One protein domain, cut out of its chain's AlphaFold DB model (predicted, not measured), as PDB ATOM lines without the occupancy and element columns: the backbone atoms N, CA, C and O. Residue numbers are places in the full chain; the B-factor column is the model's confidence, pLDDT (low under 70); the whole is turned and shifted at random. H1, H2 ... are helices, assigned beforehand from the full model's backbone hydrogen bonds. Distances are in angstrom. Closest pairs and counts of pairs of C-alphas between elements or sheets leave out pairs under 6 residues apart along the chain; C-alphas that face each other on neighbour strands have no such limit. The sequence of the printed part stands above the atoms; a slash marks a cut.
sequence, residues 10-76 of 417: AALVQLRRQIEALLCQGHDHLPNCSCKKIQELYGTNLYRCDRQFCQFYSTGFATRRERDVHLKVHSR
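Overview. This is residues 10 to 76 of the 417 residues of an uncharacterized protein of Petromyces alliaceus (UniProt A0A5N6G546). What is the overall shape? Three short helices stand round a core of loop: residues 43 to 63 run out and fold back through the middle, with H1 and H2 on one side and H3 on the other. Residues 22 to 34 loop round at one end of the long axis. What is it made of? The 67 printed residues hold three named helices, in the order H1, H2, H3, and no named strand; the class is all helix, though under half of the residues, 32, are in named elements. The whole is compact, with a radius of gyration of the C-alphas of 12.2 A, and elongated, spanning 38 by 23 by 16 A.

Arrangement. Which helices come near each other? H1, residues 10 to 21, and H2, residues 35 to 42, are close but not clearly touching; their closest C-alphas, of Ile 19 and Ile 38, are 7.9 A apart. They run opposite ways at a shallow tilt of 26 degrees. Where does the last helix stand? H3, residues 64 to 75, is apart from H1 and from H2. What do the backbones show? Every O i to N i+4 pair is within hydrogen-bond range in H1 and H2, and 6 of 8 in H3.

Along the chain. Where does H1 run? It goes 16.4 A from C-alpha 10 at (35.228, 70.514, -19.844) to C-alpha 21. How long are H2 and H3? H2 measures 10.4 A from C-alpha 35 to C-alpha 42; H3 measures 16.0 A from C-alpha 64 to C-alpha 75 at (36.435, 51.435, -19.944).

Size, cuts and confidence. How far does it reach? The two C-alphas farthest apart, of Asn 32 and Arg 76, are 39.1 A apart. Which links are long? H1 to H2, 13 residues, and H2 to H3, 21 residues, are long links, and the printed part has no cut. Where is confidence low? Residues 10, 26 to 27, 52 to 53 and 73 are under 70; the mean pLDDT of the printed part is 81.9.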
ATOM      1  N   ALA A  10      35.904  70.726 -18.568       66.12
ATOM      2  CA  ALA A  10      35.228  70.514 -19.844       66.12
ATOM      3  C   ALA A  10      35.852  71.354 -20.972       66.12
ATOM      4  O   ALA A  10      36.089  70.835 -22.063       66.12
ATOM      5  N   ALA A  11      36.182  72.622 -20.696       73.75
ATOM      6  CA  ALA A  11      36.870  73.489 -21.652       73.75
ATOM      7  C   ALA A  11      38.267  72.957 -22.010       73.75
ATOM      8  O   ALA A  11      38.653  72.968 -23.177       73.75
ATOM      9  N   LEU A  12      39.010  72.433 -21.031       79.19
ATOM     10  CA  LEU A  12      40.332  71.852 -21.259       79.19
ATOM     11  C   LEU A  12      40.261  70.550 -22.072       79.19
ATOM     12  O   LEU A  12      41.072  70.356 -22.976       79.19
ATOM     13  N   VAL A  13      39.289  69.680 -21.792       78.56
ATOM     14  CA  VAL A  13      39.029  68.467 -22.590       78.56
ATOM     15  C   VAL A  13      38.648  68.839 -24.025       78.56
ATOM     16  O   VAL A  13      39.157  68.249 -24.976       78.56
ATOM     17  N   GLN A  14      37.806  69.858 -24.208       83.12
ATOM     18  CA  GLN A  14      37.426  70.341 -25.534       83.12
ATOM     19  C   GLN A  14      38.618  70.926 -26.301       83.12
ATOM     20  O   GLN A  14      38.811  70.588 -27.468       83.12
ATOM     21  N   LEU A  15      39.453  71.734 -25.643       83.94
ATOM     22  CA  LEU A  15      40.677  72.280 -26.228       83.94
ATOM     23  C   LEU A  15      41.637  71.163 -26.659       83.94
ATOM     24  O   LEU A  15      42.147  71.190 -27.774       83.94
ATOM     25  N   ARG A  16      41.840  70.146 -25.812       87.25
ATOM     26  CA  ARG A  16      42.671  68.975 -26.141       87.25
ATOM     27  C   ARG A  16      42.141  68.239 -27.367       87.25
ATOM     28  O   ARG A  16      42.911  67.957 -28.274       87.25
ATOM     29  N   ARG A  17      40.828  68.006 -27.448       84.94
ATOM     30  CA  ARG A  17      40.199  67.371 -28.621       84.94
ATOM     31  C   ARG A  17      40.384  68.182 -29.900       84.94
ATOM     32  O   ARG A  17      40.587  67.592 -30.954       84.94
ATOM     33  N   GLN A  18      40.334  69.511 -29.815       88.00
ATOM     34  CA  GLN A  18      40.602  70.374 -30.966       88.00
ATOM     35  C   GLN A  18      42.067  70.309 -31.399       88.00
ATOM     36  O   GLN A  18      42.330  70.170 -32.587       88.00
ATOM     37  N   ILE A  19      43.011  70.337 -30.453       87.19
ATOM     38  CA  ILE A  19      44.441  70.165 -30.750       87.19
ATOM     39  C   ILE A  19      44.691  68.797 -31.399       87.19
ATOM     40  O   ILE A  19      45.339  68.733 -32.438       87.19
ATOM     41  N   GLU A  20      44.127  67.718 -30.846       88.81
ATOM     42  CA  GLU A  20      44.240  66.367 -31.412       88.81
ATOM     43  C   GLU A  20      43.651  66.274 -32.829       88.81
ATOM     44  O   GLU A  20      44.225  65.603 -33.683       88.81
ATOM     45  N   ALA A  21      42.538  66.961 -33.107       86.31
ATOM     46  CA  ALA A  21      41.910  66.977 -34.430       86.31
ATOM     47  C   ALA A  21      42.742  67.709 -35.500       86.31
ATOM     48  O   ALA A  21      42.560  67.452 -36.689       86.31
ATOM     49  N   LEU A  22      43.648  68.604 -35.091       87.62
ATOM     50  CA  LEU A  22      44.567  69.317 -35.985       87.62
ATOM     51  C   LEU A  22      45.833  68.507 -36.319       87.62
ATOM     52  O   LEU A  22      46.608  68.921 -37.184       87.62
ATOM     53  N   LEU A  23      46.061  67.373 -35.647       87.75
ATOM     54  CA  LEU A  23      47.191  66.484 -35.912       87.75
ATOM     55  C   LEU A  23      46.872  65.493 -37.037       87.75
ATOM     56  O   LEU A  23      45.749  65.000 -37.170       87.75
ATOM     57  N   CYS A  24      47.890  65.136 -37.819       87.25
ATOM     58  CA  CYS A  24      47.804  64.013 -38.751       87.25
ATOM     59  C   CYS A  24      47.564  62.705 -37.971       87.25
ATOM     60  O   CYS A  24      48.169  62.483 -36.924       87.25
ATOM     61  N   GLN A  25      46.674  61.834 -38.462       74.25
ATOM     62  CA  GLN A  25      46.257  60.622 -37.733       74.25
ATOM     63  C   GLN A  25      47.171  59.397 -37.951       74.25
ATOM     64  O   GLN A  25      46.940  58.361 -37.331       74.25
ATOM     65  N   GLY A  26      48.197  59.503 -38.806       69.81
ATOM     66  CA  GLY A  26      49.144  58.431 -39.137       69.81
ATOM     67  C   GLY A  26      50.604  58.896 -39.098       69.81
ATOM     68  O   GLY A  26      50.877  60.044 -38.758       69.81
ATOM     69  N   HIS A  27      51.535  57.998 -39.439       67.06
ATOM     70  CA  HIS A  27      52.971  58.315 -39.518       67.06
ATOM     71  C   HIS A  27      53.310  59.266 -40.675       67.06
ATOM     72  O   HIS A  27      54.267  60.031 -40.576       67.06
ATOM     73  N   ASP A  28      52.501  59.249 -41.735       79.25
ATOM     74  CA  ASP A  28      52.701  60.093 -42.905       79.25
ATOM     75  C   ASP A  28      52.020  61.449 -42.714       79.25
ATOM     76  O   ASP A  28      50.800  61.562 -42.534       79.25
ATOM     77  N   HIS A  29      52.832  62.501 -42.744       83.19
ATOM     78  CA  HIS A  29      52.364  63.871 -42.617       83.19
ATOM     79  C   HIS A  29      51.839  64.400 -43.952       83.19
ATOM     80  O   HIS A  29      52.475  64.254 -44.995       83.19
ATOM     81  N   LEU A  30      50.694  65.083 -43.904       82.19
ATOM     82  CA  LEU A  30      50.181  65.808 -45.063       82.19
ATOM     83  C   LEU A  30      51.158  66.933 -45.461       82.19
ATOM     84  O   LEU A  30      51.756  67.560 -44.575       82.19
ATOM     85  N   PRO A  31      51.290  67.244 -46.765       77.62
ATOM     86  CA  PRO A  31      52.033  68.415 -47.216       77.62
ATOM     87  C   PRO A  31      51.527  69.676 -46.500       77.62
ATOM     88  O   PRO A  31      50.320  69.901 -46.422       77.62
ATOM     89  N   ASN A  32      52.442  70.487 -45.962       83.81
ATOM     90  CA  ASN A  32      52.150  71.697 -45.174       83.81
ATOM     91  C   ASN A  32      51.363  71.477 -43.864       83.81
ATOM     92  O   ASN A  32      50.683  72.389 -43.394       83.81
ATOM     93  N   CYS A  33      51.443  70.298 -43.238       87.38
ATOM     94  CA  CYS A  33      50.795  70.095 -41.941       87.38
ATOM     95  C   CYS A  33      51.426  70.937 -40.813       87.38
ATOM     96  O   CYS A  33      52.635  71.171 -40.764       87.38
ATOM     97  N   SER A  34      50.606  71.321 -39.832       87.94
ATOM     98  CA  SER A  34      51.040  72.101 -38.662       87.94
ATOM     99  C   SER A  34      51.587  71.246 -37.512       87.94
ATOM    100  O   SER A  34      51.825  71.778 -36.430       87.94
ATOM    101  N   CYS A  35      51.789  69.937 -37.704       87.88
ATOM    102  CA  CYS A  35      52.106  69.008 -36.610       87.88
ATOM    103  C   CYS A  35      53.368  69.413 -35.841       87.88
ATOM    104  O   CYS A  35      53.326  69.504 -34.616       87.88
ATOM    105  N   LYS A  36      54.457  69.740 -36.550       85.81
ATOM    106  CA  LYS A  36      55.719  70.171 -35.930       85.81
ATOM    107  C   LYS A  36      55.544  71.454 -35.109       85.81
ATOM    108  O   LYS A  36      55.971  71.519 -33.964       85.81
ATOM    109  N   LYS A  37      54.821  72.435 -35.656       89.31
ATOM    110  CA  LYS A  37      54.533  73.705 -34.975       89.31
ATOM    111  C   LYS A  37      53.667  73.511 -33.726       89.31
ATOM    112  O   LYS A  37      53.885  74.159 -32.711       89.31
ATOM    113  N   ILE A  38      52.685  72.610 -33.780       89.00
ATOM    114  CA  ILE A  38      51.847  72.268 -32.623       89.00
ATOM    115  C   ILE A  38      52.689  71.568 -31.545       89.00
ATOM    116  O   ILE A  38      52.554  71.894 -30.369       89.00
ATOM    117  N   GLN A  39      53.586  70.658 -31.931       88.38
ATOM    118  CA  GLN A  39      54.492  69.981 -30.998       88.38
ATOM    119  C   GLN A  39      55.485  70.945 -30.333       88.38
ATOM    120  O   GLN A  39      55.738  70.823 -29.139       88.38
ATOM    121  N   GLU A  40      55.999  71.934 -31.067       87.25
ATOM    122  CA  GLU A  40      56.859  72.993 -30.516       87.25
ATOM    123  C   GLU A  40      56.126  73.851 -29.469       87.25
ATOM    124  O   GLU A  40      56.717  74.230 -28.461       87.25
ATOM    125  N   LEU A  41      54.833  74.133 -29.673       85.00
ATOM    126  CA  LEU A  41      54.039  74.982 -28.777       85.00
ATOM    127  C   LEU A  41      53.481  74.245 -27.550       85.00
ATOM    128  O   LEU A  41      53.379  74.831 -26.474       85.00
ATOM    129  N   TYR A  42      53.076  72.982 -27.708       85.00
ATOM    130  CA  TYR A  42      52.312  72.240 -26.694       85.00
ATOM    131  C   TYR A  42      53.021  70.978 -26.174       85.00
ATOM    132  O   TYR A  42      52.504  70.316 -25.267       85.00
ATOM    133  N   GLY A  43      54.202  70.661 -26.711       86.12
ATOM    134  CA  GLY A  43      54.989  69.469 -26.400       86.12
ATOM    135  C   GLY A  43      54.666  68.274 -27.303       86.12
ATOM    136  O   GLY A  43      53.761  68.306 -28.131       86.12
ATOM    137  N   THR A  44      55.409  67.181 -27.135       85.50
ATOM    138  CA  THR A  44      55.273  65.966 -27.959       85.50
ATOM    139  C   THR A  44      54.145  65.035 -27.500       85.50
ATOM    140  O   THR A  44      53.575  64.312 -28.314       85.50
ATOM    141  N   ASN A  45      53.773  65.074 -26.215       89.62
ATOM    142  CA  ASN A  45      52.751  64.200 -25.626       89.62
ATOM    143  C   ASN A  45      51.349  64.829 -25.675       89.62
ATOM    144  O   ASN A  45      50.765  65.204 -24.652       89.62
ATOM    145  N   LEU A  46      50.825  64.990 -26.888       88.69
ATOM    146  CA  LEU A  46      49.590  65.737 -27.147       88.69
ATOM    147  C   LEU A  46      48.312  64.937 -26.871       88.69
ATOM    148  O   LEU A  46      47.269  65.539 -26.624       88.69
ATOM    149  N   TYR A  47      48.386  63.604 -26.858       89.56
ATOM    150  CA  TYR A  47      47.238  62.741 -26.579       89.56
ATOM    151  C   TYR A  47      47.110  62.527 -25.073       89.56
ATOM    152  O   TYR A  47      47.927  61.828 -24.483       89.56
ATOM    153  N   ARG A  48      46.113  63.117 -24.409       86.88
ATOM    154  CA  ARG A  48      45.999  63.072 -22.933       86.88
ATOM    155  C   ARG A  48      44.807  62.246 -22.471       86.88
ATOM    156  O   ARG A  48      43.827  62.086 -23.191       86.88
ATOM    157  N   CYS A  49      44.889  61.704 -21.257       86.19
ATOM    158  CA  CYS A  49      43.727  61.085 -20.627       86.19
ATOM    159  C   CYS A  49      42.732  62.174 -20.194       86.19
ATOM    160  O   CYS A  49      43.137  63.218 -19.682       86.19
ATOM    161  N   ASP A  50      41.434  61.921 -20.370       80.94
ATOM    162  CA  ASP A  50      40.360  62.836 -19.953       80.94
ATOM    163  C   ASP A  50      40.029  62.703 -18.449       80.94
ATOM    164  O   ASP A  50      39.315  63.535 -17.891       80.94
ATOM    165  N   ARG A  51      40.555  61.680 -17.755       76.38
ATOM    166  CA  ARG A  51      40.322  61.474 -16.315       76.38
ATOM    167  C   ARG A  51      41.304  62.287 -15.473       76.38
ATOM    168  O   ARG A  51      42.482  61.959 -15.455       76.38
ATOM    169  N   GLN A  52      40.811  63.279 -14.732       67.56
ATOM    170  CA  GLN A  52      41.605  64.254 -13.955       67.56
ATOM    171  C   GLN A  52      42.689  63.663 -13.049       67.56
ATOM    172  O   GLN A  52      43.769  64.236 -12.937       67.56
ATOM    173  N   PHE A  53      42.417  62.513 -12.437       62.00
ATOM    174  CA  PHE A  53      43.321  61.867 -11.479       62.00
ATOM    175  C   PHE A  53      44.234  60.810 -12.107       62.00
ATOM    176  O   PHE A  53      45.019  60.170 -11.415       62.00
ATOM    177  N   CYS A  54      44.154  60.611 -13.423       74.56
ATOM    178  CA  CYS A  54      45.110  59.772 -14.126       74.56
ATOM    179  C   CYS A  54      46.444  60.521 -14.260       74.56
ATOM    180  O   CYS A  54      46.466  61.676 -14.672       74.56
ATOM    181  N   GLN A  55      47.576  59.858 -14.012       73.88
ATOM    182  CA  GLN A  55      48.904  60.453 -14.241       73.88
ATOM    183  C   GLN A  55      49.089  60.959 -15.687       73.88
ATOM    184  O   GLN A  55      49.793  61.940 -15.931       73.88
ATOM    185  N   PHE A  56      48.397  60.334 -16.647       81.81
ATOM    186  CA  PHE A  56      48.395  60.710 -18.062       81.81
ATOM    187  C   PHE A  56      47.428  61.854 -18.397       81.81
ATOM    188  O   PHE A  56      47.307  62.245 -19.559       81.81
ATOM    189  N   TYR A  57      46.748  62.419 -17.394       80.62
ATOM    190  CA  TYR A  57      45.924  63.617 -17.542       80.62
ATOM    191  C   TYR A  57      46.756  64.865 -17.837       80.62
ATOM    192  O   TYR A  57      46.337  65.708 -18.630       80.62
ATOM    193  N   SER A  58      47.921  65.002 -17.200       75.88
ATOM    194  CA  SER A  58      48.853  66.121 -17.402       75.88
ATOM    195  C   SER A  58      50.000  65.749 -18.343       75.88
ATOM    196  O   SER A  58      50.364  66.550 -19.202       75.88
ATOM    197  N   THR A  59      50.531  64.530 -18.217       82.44
ATOM    198  CA  THR A  59      51.737  64.083 -18.939       82.44
ATOM    199  C   THR A  59      51.475  63.637 -20.377       82.44
ATOM    200  O   THR A  59      52.286  63.939 -21.250       82.44
ATOM    201  N   GLY A  60      50.336  62.988 -20.641       87.81
ATOM    202  CA  GLY A  60      49.930  62.524 -21.971       87.81
ATOM    203  C   GLY A  60      50.752  61.372 -22.559       87.81
ATOM    204  O   GLY A  60      51.613  60.791 -21.906       87.81
ATOM    205  N   PHE A  61      50.453  61.058 -23.817       90.38
ATOM    206  CA  PHE A  61      51.053  60.016 -24.646       90.38
ATOM    207  C   PHE A  61      51.560  60.619 -25.955       90.38
ATOM    208  O   PHE A  61      50.986  61.591 -26.462       90.38
ATOM    209  N   ALA A  62      52.596  60.009 -26.527       86.75
ATOM    210  CA  ALA A  62      53.154  60.426 -27.809       86.75
ATOM    211  C   ALA A  62      52.207  60.096 -28.971       86.75
ATOM    212  O   ALA A  62      52.150  60.831 -29.955       86.75
ATOM    213  N   THR A  63      51.429  59.012 -28.855       86.31
ATOM    214  CA  THR A  63      50.523  58.563 -29.921       86.31
ATOM    215  C   THR A  63      49.081  58.362 -29.453       86.31
ATOM    216  O   THR A  63      48.807  57.967 -28.315       86.31
ATOM    217  N   ARG A  64      48.129  58.543 -30.381       86.75
ATOM    218  CA  ARG A  64      46.704  58.239 -30.157       86.75
ATOM    219  C   ARG A  64      46.490  56.785 -29.745       86.75
ATOM    220  O   ARG A  64      45.682  56.507 -28.866       86.75
ATOM    221  N   ARG A  65      47.229  55.861 -30.368       84.44
ATOM    222  CA  ARG A  65      47.120  54.418 -30.116       84.44
ATOM    223  C   ARG A  65      47.446  54.074 -28.664       84.44
ATOM    224  O   ARG A  65      46.704  53.313 -28.051       84.44
ATOM    225  N   GLU A  66      48.519  54.634 -28.112       82.25
ATOM    226  CA  GLU A  66      48.895  54.432 -26.705       82.25
ATOM    227  C   GLU A  66      47.812  54.944 -25.756       82.25
ATOM    228  O   GLU A  66      47.406  54.230 -24.838       82.25
ATOM    229  N   ARG A  67      47.275  56.139 -26.030       88.50
ATOM    230  CA  ARG A  67      46.156  56.698 -25.270       88.50
ATOM    231  C   ARG A  67      44.920  55.803 -25.343       88.50
ATOM    232  O   ARG A  67      44.304  55.542 -24.317       88.50
ATOM    233  N   ASP A  68      44.555  55.315 -26.525       83.44
ATOM    234  CA  ASP A  68      43.365  54.477 -26.719       83.44
ATOM    235  C   ASP A  68      43.499  53.111 -26.036       83.44
ATOM    236  O   ASP A  68      42.541  52.622 -25.437       83.44
ATOM    237  N   VAL A  69      44.694  52.514 -26.049       77.94
ATOM    238  CA  VAL A  69      44.998  51.318 -25.249       77.94
ATOM    239  C   VAL A  69      44.854  51.622 -23.757       77.94
ATOM    240  O   VAL A  69      44.213  50.857 -23.039       77.94
ATOM    241  N   HIS A  70      45.377  52.756 -23.292       82.50
ATOM    242  CA  HIS A  70      45.219  53.191 -21.907       82.50
ATOM    243  C   HIS A  70      43.745  53.405 -21.521       82.50
ATOM    244  O   HIS A  70      43.322  52.970 -20.452       82.50
ATOM    245  N   LEU A  71      42.924  54.000 -22.392       79.75
ATOM    246  CA  LEU A  71      41.501  54.214 -22.119       79.75
ATOM    247  C   LEU A  71      40.728  52.903 -21.922       79.75
ATOM    248  O   LEU A  71      39.748  52.901 -21.178       79.75
ATOM    249  N   LYS A  72      41.181  51.777 -22.494       71.19
ATOM    250  CA  LYS A  72      40.572  50.459 -22.232       71.19
ATOM    251  C   LYS A  72      40.682  50.040 -20.765       71.19
ATOM    252  O   LYS A  72      39.774  49.396 -20.242       71.19
ATOM    253  N   VAL A  73      41.742  50.468 -20.075       68.12
ATOM    254  CA  VAL A  73      41.892  50.275 -18.622       68.12
ATOM    255  C   VAL A  73      40.765  50.983 -17.869       68.12
ATOM    256  O   VAL A  73      40.240  50.460 -16.889       68.12
ATOM    257  N   HIS A  74      40.349  52.149 -18.361       74.19
ATOM    258  CA  HIS A  74      39.265  52.941 -17.789       74.19
ATOM    259  C   HIS A  74      37.863  52.530 -18.249       74.19
ATOM    260  O   HIS A  74      36.904  52.898 -17.571       74.19
ATOM    261  N   SER A  75      37.730  51.849 -19.392       70.19
ATOM    262  CA  SER A  75      36.435  51.435 -19.944       70.19
ATOM    263  C   SER A  75      35.971  50.070 -19.441       70.19
ATOM    264  O   SER A  75      34.800  49.758 -19.611       70.19
ATOM    265  N   ARG A  76      36.878  49.266 -18.861       75.94
ATOM    266  CA  ARG A  76      36.597  47.961 -18.229       75.94
ATOM    267  C   ARG A  76      35.606  47.082 -19.021       75.94
ATOM    268  O   ARG A  76      34.555  46.714 -18.507       75.94
TER     269      ARG A  76